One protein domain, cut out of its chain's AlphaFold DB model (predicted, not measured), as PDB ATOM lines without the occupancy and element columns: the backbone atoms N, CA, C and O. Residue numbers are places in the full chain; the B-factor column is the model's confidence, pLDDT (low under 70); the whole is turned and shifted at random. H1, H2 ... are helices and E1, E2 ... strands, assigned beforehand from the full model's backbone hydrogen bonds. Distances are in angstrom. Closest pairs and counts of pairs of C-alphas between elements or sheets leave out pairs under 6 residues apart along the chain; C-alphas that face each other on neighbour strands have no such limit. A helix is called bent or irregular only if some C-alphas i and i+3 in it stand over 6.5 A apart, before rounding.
ATOM      1  N   TYR A   2      15.568  33.607 -52.258       51.69
ATOM      2  CA  TYR A   2      16.237  32.944 -53.378       51.69
ATOM      3  C   TYR A   2      16.821  34.036 -54.286       51.69
ATOM      4  O   TYR A   2      16.101  35.019 -54.478       51.69
ATOM      5  N   PRO A   3      18.072  33.943 -54.781       59.88
ATOM      6  CA  PRO A   3      18.994  32.791 -54.805       59.88
ATOM      7  C   PRO A   3      20.041  32.737 -53.667       59.88
ATOM      8  O   PRO A   3      20.903  31.864 -53.659       59.88
ATOM      9  N   LEU A   4      19.996  33.640 -52.678       60.66
ATOM     10  CA  LEU A   4      21.027  33.713 -51.623       60.66
ATOM     11  C   LEU A   4      21.063  32.485 -50.699       60.66
ATOM     12  O   LEU A   4      22.099  32.185 -50.108       60.66
ATOM     13  N   THR A   5      19.939  31.785 -50.554       59.97
ATOM     14  CA  THR A   5      19.754  30.687 -49.592       59.97
ATOM     15  C   THR A   5      19.472  29.345 -50.276       59.97
ATOM     16  O   THR A   5      18.517  28.666 -49.903       59.97
ATOM     17  N   GLU A   6      20.233  28.980 -51.312       64.50
ATOM     18  CA  GLU A   6      20.180  27.623 -51.893       64.50
ATOM     19  C   GLU A   6      20.676  26.549 -50.903       64.50
ATOM     20  O   GLU A   6      21.362  26.873 -49.937       64.50
ATOM     21  N   GLU A   7      20.335  25.272 -51.128       50.91
ATOM     22  CA  GLU A   7      20.533  24.154 -50.174       50.91
ATOM     23  C   GLU A   7      21.984  23.978 -49.682       50.91
ATOM     24  O   GLU A   7      22.212  23.570 -48.544       50.91
ATOM     25  N   ASN A   8      22.975  24.382 -50.485       53.44
ATOM     26  CA  ASN A   8      24.397  24.364 -50.114       53.44
ATOM     27  C   ASN A   8      24.953  25.731 -49.666       53.44
ATOM     28  O   ASN A   8      26.140  25.848 -49.359       53.44
ATOM     29  N   SER A   9      24.112  26.764 -49.605       61.75
ATOM     30  CA  SER A   9      24.480  28.136 -49.246       61.75
ATOM     31  C   SER A   9      24.433  28.386 -47.728       61.75
ATOM     32  O   SER A   9      24.096  27.518 -46.908       61.75
ATOM     33  N   LEU A  10      24.830  29.594 -47.332       73.62
ATOM     34  CA  LEU A  10      24.680  30.096 -45.972       73.62
ATOM     35  C   LEU A  10      23.190  30.217 -45.609       73.62
ATOM     36  O   LEU A  10      22.386  30.695 -46.414       73.62
ATOM     37  N   PRO A  11      22.797  29.811 -44.388       82.44
ATOM     38  CA  PRO A  11      21.435  30.013 -43.920       82.44
ATOM     39  C   PRO A  11      21.134  31.509 -43.798       82.44
ATOM     40  O   PRO A  11      22.025  32.309 -43.523       82.44
ATOM     41  N   LYS A  12      19.854  31.883 -43.913       84.75
ATOM     42  CA  LYS A  12      19.410  33.288 -43.847       84.75
ATOM     43  C   LYS A  12      19.933  34.028 -42.606       84.75
ATOM     44  O   LYS A  12      20.344  35.177 -42.702       84.75
ATOM     45  N   ALA A  13      19.960  33.345 -41.460       85.19
ATOM     46  CA  ALA A  13      20.455  33.891 -40.195       85.19
ATOM     47  C   ALA A  13      21.957  34.237 -40.215       85.19
ATOM     48  O   ALA A  13      22.405  35.046 -39.412       85.19
ATOM     49  N   LEU A  14      22.736  33.641 -41.120       86.88
ATOM     50  CA  LEU A  14      24.170  33.892 -41.265       86.88
ATOM     51  C   LEU A  14      24.507  34.765 -42.482       86.88
ATOM     52  O   LEU A  14      25.679  34.927 -42.802       86.88
ATOM     53  N   LEU A  15      23.510  35.340 -43.163       88.44
ATOM     54  CA  LEU A  15      23.778  36.251 -44.276       88.44
ATOM     55  C   LEU A  15      24.458  37.536 -43.770       88.44
ATOM     56  O   LEU A  15      23.979  38.116 -42.791       88.44
ATOM     57  N   PRO A  16      25.545  37.992 -44.418       88.00
ATOM     58  CA  PRO A  16      26.330  39.123 -43.942       88.00
ATOM     59  C   PRO A  16      25.662  40.467 -44.258       88.00
ATOM     60  O   PRO A  16      25.574  40.893 -45.408       88.00
ATOM     61  N   ILE A  17      25.246  41.187 -43.223       89.56
ATOM     62  CA  ILE A  17      24.852  42.592 -43.291       89.56
ATOM     63  C   ILE A  17      25.987  43.429 -42.708       89.56
ATOM     64  O   ILE A  17      26.315  43.275 -41.534       89.56
ATOM     65  N   ALA A  18      26.578  44.316 -43.513       88.44
ATOM     66  CA  ALA A  18      27.739  45.124 -43.122       88.44
ATOM     67  C   ALA A  18      28.862  44.267 -42.490       88.44
ATOM     68  O   ALA A  18      29.330  44.552 -41.394       88.44
ATOM     69  N   ASN A  19      29.237  43.174 -43.169       87.25
ATOM     70  CA  ASN A  19      30.254  42.194 -42.746       87.25
ATOM     71  C   ASN A  19      29.985  41.469 -41.416       87.25
ATOM     72  O   ASN A  19      30.852  40.762 -40.910       87.25
ATOM     73  N   LYS A  20      28.763  41.565 -40.884       87.88
ATOM     74  CA  LYS A  20      28.314  40.794 -39.724       87.88
ATOM     75  C   LYS A  20      27.107  39.952 -40.089       87.88
ATOM     76  O   LYS A  20      26.212  40.441 -40.775       87.88
ATOM     77  N   PRO A  21      27.026  38.696 -39.649       89.25
ATOM     78  CA  PRO A  21      25.884  37.872 -39.989       89.25
ATOM     79  C   PRO A  21      24.634  38.387 -39.303       89.25
ATOM     80  O   PRO A  21      24.674  38.994 -38.236       89.25
ATOM     81  N   LEU A  22      23.502  38.098 -39.918       89.62
ATOM     82  CA  LEU A  22      22.234  38.669 -39.521       89.62
ATOM     83  C   LEU A  22      21.877  38.393 -38.049       89.62
ATOM     84  O   LEU A  22      21.431  39.316 -37.371       89.62
ATOM     85  N   LEU A  23      22.202  37.190 -37.552       90.06
ATOM     86  CA  LEU A  23      22.027  36.755 -36.159       90.06
ATOM     87  C   LEU A  23      22.712  37.679 -35.135       90.06
ATOM     88  O   LEU A  23      22.220  37.847 -34.018       90.06
ATOM     89  N   TYR A  24      23.839  38.296 -35.506       89.94
ATOM     90  CA  TYR A  24      24.589  39.210 -34.639       89.94
ATOM     91  C   TYR A  24      23.719  40.374 -34.153       89.94
ATOM     92  O   TYR A  24      23.780  40.746 -32.982       89.94
ATOM     93  N   TYR A  25      22.882  40.933 -35.031       89.88
ATOM     94  CA  TYR A  25      22.087  42.118 -34.715       89.88
ATOM     95  C   TYR A  25      21.014  41.827 -33.667       89.88
ATOM     96  O   TYR A  25      20.798  42.652 -32.780       89.88
ATOM     97  N   GLN A  26      20.372  40.655 -33.722       90.50
ATOM     98  CA  GLN A  26      19.369  40.290 -32.717       90.50
ATOM     99  C   GLN A  26      20.037  39.942 -31.389       90.50
ATOM    100  O   GLN A  26      19.547  40.372 -30.349       90.50
ATOM    101  N   LEU A  27      21.173  39.234 -31.407       89.75
ATOM    102  CA  LEU A  27      21.929  38.952 -30.183       89.75
ATOM    103  C   LEU A  27      22.379  40.245 -29.502       89.75
ATOM    104  O   LEU A  27      22.109  40.425 -28.322       89.75
ATOM    105  N   GLN A  28      22.952  41.188 -30.255       88.50
ATOM    106  CA  GLN A  28      23.349  42.490 -29.723       88.50
ATOM    107  C   GLN A  28      22.156  43.276 -29.159       88.50
ATOM    108  O   GLN A  28      22.280  43.946 -28.133       88.50
ATOM    109  N   TRP A  29      21.000  43.215 -29.824       90.31
ATOM    110  CA  TRP A  29      19.776  43.854 -29.345       90.31
ATOM    111  C   TRP A  29      19.294  43.245 -28.021       90.31
ATOM    112  O   TRP A  29      18.955  43.978 -27.093       90.31
ATOM    113  N   LEU A  30      19.344  41.914 -27.902       89.56
ATOM    114  CA  LEU A  30      19.026  41.182 -26.673       89.56
ATOM    115  C   LEU A  30      20.026  41.496 -25.546       89.56
ATOM    116  O   LEU A  30      19.603  41.694 -24.409       89.56
ATOM    117  N   THR A  31      21.324  41.648 -25.850       87.25
ATOM    118  CA  THR A  31      22.338  42.072 -24.859       87.25
ATOM    119  C   THR A  31      22.027  43.454 -24.320       87.25
ATOM    120  O   THR A  31      22.001  43.656 -23.110       87.25
ATOM    121  N   LYS A  32      21.701  44.402 -25.207       87.12
ATOM    122  CA  LYS A  32      21.293  45.756 -24.805       87.12
ATOM    123  C   LYS A  32      20.022  45.754 -23.955       87.12
ATOM    124  O   LYS A  32      19.859  46.639 -23.128       87.12
ATOM    125  N   ALA A  33      19.138  44.775 -24.143       87.31
ATOM    126  CA  ALA A  33      17.946  44.603 -23.317       87.31
ATOM    127  C   ALA A  33      18.251  44.056 -21.910       87.31
ATOM    128  O   ALA A  33      17.367  44.087 -21.053       87.31
ATOM    129  N   GLY A  34      19.468  43.553 -21.670       86.81
ATOM    130  CA  GLY A  34      19.856  42.869 -20.435       86.81
ATOM    131  C   GLY A  34      19.392  41.411 -20.366       86.81
ATOM    132  O   GLY A  34      19.280  40.858 -19.274       86.81
ATOM    133  N   ILE A  35      19.083  40.786 -21.507       87.62
ATOM    134  CA  ILE A  35      18.610  39.397 -21.568       87.62
ATOM    135  C   ILE A  35      19.812  38.460 -21.636       87.62
ATOM    136  O   ILE A  35      20.626  38.564 -22.551       87.62
ATOM    137  N   GLN A  36      19.892  37.530 -20.685       84.44
ATOM    138  CA  GLN A  36      21.032  36.618 -20.540       84.44
ATOM    139  C   GLN A  36      20.774  35.231 -21.131       84.44
ATOM    140  O   GLN A  36      21.702  34.613 -21.628       84.44
ATOM    141  N   ASP A  37      19.536  34.735 -21.111       87.81
ATOM    142  CA  ASP A  37      19.199  33.411 -21.641       87.81
ATOM    143  C   ASP A  37      18.492  33.545 -22.992       87.81
ATOM    144  O   ASP A  37      17.389  34.089 -23.083       87.81
ATOM    145  N   VAL A  38      19.117  33.030 -24.050       90.38
ATOM    146  CA  VAL A  38      18.604  33.091 -25.422       90.38
ATOM    147  C   VAL A  38      18.529  31.687 -26.006       90.38
ATOM    148  O   VAL A  38      19.465  30.899 -25.900       90.38
ATOM    149  N   ILE A  39      17.418  31.375 -26.672       90.81
ATOM    150  CA  ILE A  39      17.227  30.105 -27.377       90.81
ATOM    151  C   ILE A  39      17.079  30.391 -28.870       90.81
ATOM    152  O   ILE A  39      16.175  31.114 -29.286       90.81
ATOM    153  N   VAL A  40      17.947  29.793 -29.685       91.31
ATOM    154  CA  VAL A  40      17.880  29.863 -31.148       91.31
ATOM    155  C   VAL A  40      17.320  28.549 -31.679       91.31
ATOM    156  O   VAL A  40      17.985  27.514 -31.662       91.31
ATOM    157  N   THR A  41      16.089  28.585 -32.184       90.38
ATOM    158  CA  THR A  41      15.465  27.432 -32.842       90.38
ATOM    159  C   THR A  41      15.773  27.424 -34.329       90.38
ATOM    160  O   THR A  41      15.560  28.427 -35.013       90.38
ATOM    161  N   CYS A  42      16.223  26.288 -34.853       90.00
ATOM    162  CA  CYS A  42      16.510  26.134 -36.277       90.00
ATOM    163  C   CYS A  42      16.260  24.702 -36.759       90.00
ATOM    164  O   CYS A  42      16.110  23.779 -35.960       90.00
ATOM    165  N   HIS A  43      16.225  24.517 -38.079       88.31
ATOM    166  CA  HIS A  43      16.196  23.182 -38.672       88.31
ATOM    167  C   HIS A  43      17.514  22.439 -38.404       88.31
ATOM    168  O   HIS A  43      18.584  23.060 -38.363       88.31
ATOM    169  N   LYS A  44      17.455  21.110 -38.261       85.56
ATOM    170  CA  LYS A  44      18.617  20.266 -37.932       85.56
ATOM    171  C   LYS A  44      19.810  20.458 -38.874       85.56
ATOM    172  O   LYS A  44      20.942  20.511 -38.398       85.56
ATOM    173  N   ASP A  45      19.561  20.647 -40.168       84.50
ATOM    174  CA  ASP A  45      20.619  20.827 -41.177       84.50
ATOM    175  C   ASP A  45      21.437  22.111 -40.968       84.50
ATOM    176  O   ASP A  45      22.608  22.202 -41.338       84.50
ATOM    177  N   ILE A  46      20.822  23.124 -40.358       86.19
ATOM    178  CA  ILE A  46      21.412  24.453 -40.176       86.19
ATOM    179  C   ILE A  46      22.076  24.576 -38.796       86.19
ATOM    180  O   ILE A  46      23.005  25.369 -38.617       86.19
ATOM    181  N   ALA A  47      21.642  23.766 -37.828       88.06
ATOM    182  CA  ALA A  47      22.070  23.848 -36.435       88.06
ATOM    183  C   ALA A  47      23.591  23.771 -36.265       88.06
ATOM    184  O   ALA A  47      24.154  24.523 -35.471       88.06
ATOM    185  N   GLN A  48      24.281  22.909 -37.019       87.50
ATOM    186  CA  GLN A  48      25.743  22.806 -36.937       87.50
ATOM    187  C   GLN A  48      26.437  24.104 -37.366       87.50
ATOM    188  O   GLN A  48      27.314  24.586 -36.654       87.50
ATOM    189  N   LYS A  49      26.005  24.714 -38.480       87.12
ATOM    190  CA  LYS A  49      26.566  25.982 -38.978       87.12
ATOM    191  C   LYS A  49      26.362  27.119 -37.968       87.12
ATOM    192  O   LYS A  49      27.288  27.887 -37.721       87.12
ATOM    193  N   ILE A  50      25.174  27.199 -37.356       88.31
ATOM    194  CA  ILE A  50      24.876  28.206 -36.324       88.31
ATOM    195  C   ILE A  50      25.732  27.979 -35.076       88.31
ATOM    196  O   ILE A  50      26.293  28.938 -34.564       88.31
ATOM    197  N   ASN A  51      25.879  26.737 -34.608       87.88
ATOM    198  CA  ASN A  51      26.713  26.437 -33.439       87.88
ATOM    199  C   ASN A  51      28.181  26.822 -33.658       87.88
ATOM    200  O   ASN A  51      28.783  27.430 -32.780       87.88
ATOM    201  N   VAL A  52      28.747  26.510 -34.830       87.38
ATOM    202  CA  VAL A  52      30.117  26.925 -35.180       87.38
ATOM    203  C   VAL A  52      30.244  28.444 -35.132       87.38
ATOM    204  O   VAL A  52      31.157  28.953 -34.494       87.38
ATOM    205  N   TYR A  53      29.304  29.166 -35.746       84.12
ATOM    206  CA  TYR A  53      29.308  30.626 -35.725       84.12
ATOM    207  C   TYR A  53      29.196  31.195 -34.304       84.12
ATOM    208  O   TYR A  53      29.971  32.075 -33.933       84.12
ATOM    209  N   LEU A  54      28.254  30.689 -33.503       84.00
ATOM    210  CA  LEU A  54      28.075  31.140 -32.127       84.00
ATOM    211  C   LEU A  54      29.357  30.928 -31.326       84.00
ATOM    212  O   LEU A  54      29.787  31.861 -30.666       84.00
ATOM    213  N   ASN A  55      30.010  29.767 -31.441       81.00
ATOM    214  CA  ASN A  55      31.275  29.490 -30.752       81.00
ATOM    215  C   ASN A  55      32.393  30.469 -31.132       81.00
ATOM    216  O   ASN A  55      33.185  30.829 -30.270       81.00
ATOM    217  N   THR A  56      32.444  30.929 -32.384       76.00
ATOM    218  CA  THR A  56      33.411  31.950 -32.823       76.00
ATOM    219  C   THR A  56      33.111  33.332 -32.239       76.00
ATOM    220  O   THR A  56      34.021  34.124 -32.021       76.00
ATOM    221  N   VAL A  57      31.835  33.648 -32.013       69.75
ATOM    222  CA  VAL A  57      31.385  34.984 -31.587       69.75
ATOM    223  C   VAL A  57      31.126  35.072 -30.082       69.75
ATOM    224  O   VAL A  57      31.009  36.171 -29.548       69.75
ATOM    225  N   TYR A  58      31.093  33.946 -29.372       60.59
ATOM    226  CA  TYR A  58      30.856  33.895 -27.929       60.59
ATOM    227  C   TYR A  58      31.843  34.746 -27.123       60.59
ATOM    228  O   TYR A  58      31.418  35.385 -26.165       60.59
ATOM    229  N   ASP A  59      33.099  34.859 -27.565       59.91
ATOM    230  CA  ASP A  59      34.099  35.717 -26.913       59.91
ATOM    231  C   ASP A  59      33.687  37.207 -26.884       59.91
ATOM    232  O   ASP A  59      34.130  37.962 -26.020       59.91
ATOM    233  N   LEU A  60      32.810  37.646 -27.800       60.91
ATOM    234  CA  LEU A  60      32.289  39.021 -27.869       60.91
ATOM    235  C   LEU A  60      31.048  39.246 -26.989       60.91
ATOM    236  O   LEU A  60      30.757  40.388 -26.639       60.91
ATOM    237  N   PHE A  61      30.314  38.185 -26.638       65.12
ATOM    238  CA  PHE A  61      29.052  38.252 -25.886       65.12
ATOM    239  C   PHE A  61      29.116  37.437 -24.587       65.12
ATOM    240  O   PHE A  61      28.211  36.659 -24.294       65.12
ATOM    241  N   ASN A  62      30.153  37.657 -23.774       64.38
ATOM    242  CA  ASN A  62      30.358  36.973 -22.486       64.38
ATOM    243  C   ASN A  62      29.183  37.089 -21.485       64.38
ATOM    244  O   ASN A  62      29.172  36.401 -20.467       64.38
ATOM    245  N   GLU A  63      28.210  37.962 -21.751       73.88
ATOM    246  CA  GLU A  63      27.044  38.227 -20.902       73.88
ATOM    247  C   GLU A  63      25.792  37.413 -21.284       73.88
ATOM    248  O   GLU A  63      24.822  37.415 -20.525       73.88
ATOM    249  N   ILE A  64      25.787  36.713 -22.430       81.62
ATOM    250  CA  ILE A  64      24.627  35.943 -22.908       81.62
ATOM    251  C   ILE A  64      24.963  34.462 -23.058       81.62
ATOM    252  O   ILE A  64      25.952  34.082 -23.676       81.62
ATOM    253  N   LYS A  65      24.054  33.613 -22.587       85.12
ATOM    254  CA  LYS A  65      23.987  32.184 -22.857       85.12
ATOM    255  C   LYS A  65      22.992  31.901 -23.986       85.12
ATOM    256  O   LYS A  65      21.781  32.010 -23.819       85.12
ATOM    257  N   VAL A  66      23.513  31.491 -25.137       88.00
ATOM    258  CA  VAL A  66      22.758  31.114 -26.339       88.00
ATOM    259  C   VAL A  66      22.706  29.589 -26.502       88.00
ATOM    260  O   VAL A  66      23.710  28.939 -26.801       88.00
ATOM    261  N   GLU A  67      21.525  28.993 -26.366       88.25
ATOM    262  CA  GLU A  67      21.297  27.574 -26.648       88.25
ATOM    263  C   GLU A  67      20.685  27.385 -28.044       88.25
ATOM    264  O   GLU A  67      19.652  27.971 -28.364       88.25
ATOM    265  N   VAL A  68      21.283  26.525 -28.875       90.00
ATOM    266  CA  VAL A  68      20.710  26.157 -30.178       90.00
ATOM    267  C   VAL A  68      19.866  24.896 -30.041       90.00
ATOM    268  O   VAL A  68      20.374  23.841 -29.662       90.00
ATOM    269  N   VAL A  69      18.592  24.980 -30.425       90.94
ATOM    270  CA  VAL A  69      17.672  23.836 -30.452       90.94
ATOM    271  C   VAL A  69      17.328  23.489 -31.897       90.94
ATOM    272  O   VAL A  69      16.734  24.284 -32.628       90.94
ATOM    273  N   ALA A  70      17.715  22.281 -32.303       90.88
ATOM    274  CA  ALA A  70      17.429  21.733 -33.621       90.88
ATOM    275  C   ALA A  70      16.051  21.055 -33.652       90.88
ATOM    276  O   ALA A  70      15.767  20.189 -32.822       90.88
ATOM    277  N   ILE A  71      15.231  21.410 -34.638       88.88
ATOM    278  CA  ILE A  71      13.940  20.778 -34.930       88.88
ATOM    279  C   ILE A  71      14.074  20.013 -36.254       88.88
ATOM    280  O   ILE A  71      14.676  20.513 -37.205       88.88
ATOM    281  N   ASN A  72      13.574  18.775 -36.292       83.38
ATOM    282  CA  ASN A  72      13.720  17.881 -37.450       83.38
ATOM    283  C   ASN A  72      12.746  18.195 -38.589       83.38
ATOM    284  O   ASN A  72      13.031  17.846 -39.725       83.38
ATOM    285  N   ASP A  73      11.606  18.803 -38.273       82.56
ATOM    286  CA  ASP A  73      10.553  19.093 -39.235       82.56
ATOM    287  C   ASP A  73      10.506  20.596 -39.532       82.56
ATOM    288  O   ASP A  73      10.786  21.434 -38.665       82.56
ATOM    289  N   TYR A  74      10.114  20.950 -40.757       76.44
ATOM    290  CA  TYR A  74       9.797  22.332 -41.113       76.44
ATOM    291  C   TYR A  74       8.480  22.736 -40.451       76.44
ATOM    292  O   TYR A  74       7.396  22.547 -40.998       76.44
ATOM    293  N   VAL A  75       8.593  23.278 -39.242       85.00
ATOM    294  CA  VAL A  75       7.457  23.682 -38.411       85.00
ATOM    295  C   VAL A  75       7.228  25.191 -38.449       85.00
ATOM    296  O   VAL A  75       8.157  25.983 -38.629       85.00
ATOM    297  N   GLY A  76       5.976  25.603 -38.246       86.12
ATOM    298  CA  GLY A  76       5.644  27.008 -38.036       86.12
ATOM    299  C   GLY A  76       6.185  27.533 -36.701       86.12
ATOM    300  O   GLY A  76       6.512  26.768 -35.794       86.12
ATOM    301  N   THR A  77       6.227  28.858 -36.538       86.81
ATOM    302  CA  THR A  77       6.721  29.504 -35.307       86.81
ATOM    303  C   THR A  77       5.972  29.037 -34.054       86.81
ATOM    304  O   THR A  77       6.593  28.781 -33.027       86.81
ATOM    305  N   ALA A  78       4.647  28.880 -34.132       87.81
ATOM    306  CA  ALA A  78       3.837  28.423 -33.002       87.81
ATOM    307  C   ALA A  78       4.168  26.979 -32.586       87.81
ATOM    308  O   ALA A  78       4.237  26.672 -31.396       87.81
ATOM    309  N   ASP A  79       4.420  26.102 -33.558       88.94
ATOM    310  CA  ASP A  79       4.787  24.710 -33.301       88.94
ATOM    311  C   ASP A  79       6.224  24.596 -32.781       88.94
ATOM    312  O   ASP A  79       6.485  23.793 -31.887       88.94
ATOM    313  N   ALA A  80       7.139  25.460 -33.239       88.88
ATOM    314  CA  ALA A  80       8.478  25.572 -32.660       88.88
ATOM    315  C   ALA A  80       8.424  25.957 -31.170       88.88
ATOM    316  O   ALA A  80       9.113  25.354 -30.346       88.88
ATOM    317  N   LEU A  81       7.559  26.908 -30.795       88.88
ATOM    318  CA  LEU A  81       7.342  27.271 -29.389       88.88
ATOM    319  C   LEU A  81       6.720  26.122 -28.583       88.88
ATOM    320  O   LEU A  81       7.130  25.879 -27.446       88.88
ATOM    321  N   ARG A  82       5.765  25.381 -29.166       88.62
ATOM    322  CA  ARG A  82       5.186  24.186 -28.531       88.62
ATOM    323  C   ARG A  82       6.259  23.126 -28.274       88.62
ATOM    324  O   ARG A  82       6.336  22.618 -27.160       88.62
ATOM    325  N   TYR A  83       7.126  22.868 -29.250       88.88
ATOM    326  CA  TYR A  83       8.239  21.931 -29.116       88.88
ATOM    327  C   TYR A  83       9.193  22.322 -27.976       88.88
ATOM    328  O   TYR A  83       9.580  21.482 -27.161       88.88
ATOM    329  N   LEU A  84       9.542  23.610 -27.866       89.19
ATOM    330  CA  LEU A  84      10.372  24.107 -26.762       89.19
ATOM    331  C   LEU A  84       9.703  23.924 -25.395       89.19
ATOM    332  O   LEU A  84      10.378  23.590 -24.417       89.19
ATOM    333  N   LYS A  85       8.381  24.118 -25.326       87.69
ATOM    334  CA  LYS A  85       7.596  23.885 -24.111       87.69
ATOM    335  C   LYS A  85       7.590  22.406 -23.719       87.69
ATOM    336  O   LYS A  85       7.816  22.091 -22.557       87.69
ATOM    337  N   GLU A  86       7.383  21.502 -24.675       87.69
ATOM    338  CA  GLU A  86       7.400  20.047 -24.447       87.69
ATOM    339  C   GLU A  86       8.767  19.534 -23.969       87.69
ATOM    340  O   GLU A  86       8.844  18.558 -23.225       87.69
ATOM    341  N   LYS A  87       9.853  20.206 -24.363       84.56
ATOM    342  CA  LYS A  87      11.226  19.904 -23.930       84.56
ATOM    343  C   LYS A  87      11.628  20.548 -22.597       84.56
ATOM    344  O   LYS A  87      12.803  20.466 -22.242       84.56
ATOM    345  N   ASP A  88      10.696  21.189 -21.890       83.50
ATOM    346  CA  ASP A  88      10.937  21.896 -20.619       83.50
ATOM    347  C   ASP A  88      12.060  22.955 -20.712       83.50
ATOM    348  O   ASP A  88      12.834  23.204 -19.781       83.50
ATOM    349  N   LYS A  89      12.191  23.574 -21.895       82.38
ATOM    350  CA  LYS A  89      13.189  24.621 -22.166       82.38
ATOM    351  C   LYS A  89      12.678  26.021 -21.837       82.38
ATOM    352  O   LYS A  89      13.476  26.911 -21.565       82.38
ATOM    353  N   LEU A  90      11.360  26.213 -21.823       81.50
ATOM    354  CA  LEU A  90      10.714  27.480 -21.481       81.50
ATOM    355  C   LEU A  90      10.376  27.503 -19.989       81.50
ATOM    356  O   LEU A  90       9.289  27.100 -19.585       81.50
ATOM    357  N   LYS A  91      11.335  27.946 -19.170       68.19
ATOM    358  CA  LYS A  91      11.212  27.960 -17.699       68.19
ATOM    359  C   LYS A  91      10.677  29.277 -17.123       68.19
ATOM    360  O   LYS A  91      10.429  29.353 -15.925       68.19
ATOM    361  N   GLN A  92      10.547  30.314 -17.950       67.50
ATOM    362  CA  GLN A  92      10.227  31.687 -17.539       67.50
ATOM    363  C   GLN A  92       8.791  32.059 -17.949       67.50
ATOM    364  O   GLN A  92       8.275  31.511 -18.924       67.50
ATOM    365  N   MET A  93       8.146  32.971 -17.204       65.06
ATOM    366  CA  MET A  93       6.777  33.434 -17.503       65.06
ATOM    367  C   MET A  93       6.716  34.354 -18.726       65.06
ATOM    368  O   MET A  93       5.762  34.249 -19.494       65.06
ATOM    369  N   ASP A  94       7.747  35.174 -18.945       78.38
ATOM    370  CA  ASP A  94       7.777  36.156 -20.028       78.38
ATOM    371  C   ASP A  94       8.780  35.732 -21.105       78.38
ATOM    372  O   ASP A  94       9.942  35.437 -20.820       78.38
ATOM    373  N   LEU A  95       8.327  35.692 -22.360       87.44
ATOM    374  CA  LEU A  95       9.133  35.298 -23.513       87.44
ATOM    375  C   LEU A  95       9.145  36.417 -24.550       87.44
ATOM    376  O   LEU A  95       8.100  36.946 -24.923       87.44
ATOM    377  N   ILE A  96      10.326  36.702 -25.097       89.25
ATOM    378  CA  ILE A  96      10.475  37.580 -26.256       89.25
ATOM    379  C   ILE A  96      10.745  36.709 -27.476       89.25
ATOM    380  O   ILE A  96      11.707  35.942 -27.514       89.25
ATOM    381  N   VAL A  97       9.892  36.837 -28.489       90.38
ATOM    382  CA  VAL A  97      10.029  36.112 -29.754       90.38
ATOM    383  C   VAL A  97      10.504  37.084 -30.825       90.38
ATOM    384  O   VAL A  97       9.767  37.981 -31.228       90.38
ATOM    385  N   ILE A  98      11.737  36.901 -31.298       90.81
ATOM    386  CA  ILE A  98      12.339  37.726 -32.351       90.81
ATOM    387  C   ILE A  98      12.505  36.881 -33.609       90.81
ATOM    388  O   ILE A  98      13.072  35.791 -33.576       90.81
ATOM    389  N   SER A  99      12.019  37.392 -34.740       88.81
ATOM    390  CA  SER A  99      12.309  36.778 -36.036       88.81
ATOM    391  C   SER A  99      13.784  36.968 -36.377       88.81
ATOM    392  O   SER A  99      14.321  38.067 -36.258       88.81
ATOM    393  N   CYS A 100      14.436  35.906 -36.842       84.44
ATOM    394  CA  CYS A 100      15.870  35.915 -37.117       84.44
ATOM    395  C   CYS A 100      16.288  36.844 -38.257       84.44
ATOM    396  O   CYS A 100      17.473  36.899 -38.522       84.44
TER     397      CYS A 100
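AT A GLANCE: This is residues 2 to 100 of the 307 residues of the protein "NTP_transferase domain-containing protein" of Piromyces sp. (strain E2) (UniProt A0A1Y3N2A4). Two parallel strands, E1 and E2, lie side by side in the middle, with H2 packed along E2 and H1 and H3 round the pair. Unnamed stretches, residues 2 to 21 and 87 to 100, precede and follow. The 99 printed residues are of mixed class, H1 E1 H2 E2 H3, and compact: radius of gyration of the C-alphas 13.7 A, spans 38 by 31 by 19 A.

HOW THE PARTS SIT: Find H1, residues 22 to 32, near E1, residues 37 to 43. E1, H2 (residues 44 to 60) and E2 (residues 65 to 71) make a strand-helix-strand unit, parallel strands joined through a helix, its crossover right-handed. Look at N 40 and O 67, 2.8 A, within hydrogen-bond range. The closest C-alphas of H2 and E2 are Lys 44 and Ala 70, 4.7 A; those of E1 and H3, residues 77 to 86, are Thr 41 and Ala 80, 7.2 A. O i to N i+4 pairs are within range throughout H3, 6 of 7 in H1, 9 of 13 in H2.

IN THESE COORDINATES: Start at C-alpha 22, (22.234, 38.669, -39.521); H1 spans 16.4 A, E1 20.1 A. H2, 25.3 A, is irregular: C-alphas 56 and 59 are 7.0 A apart. E2 spans 19.4 A; H3, 14.4 A, ends at (7.400, 20.047, -24.447).

THE WHOLE: The farthest C-alphas, Pro 3 and Met 93, are 39.3 A apart. The printed part has no cut, and no link is long. Expect pLDDT under 70 at residues 2 to 9, 57 to 62 and 91 to 93.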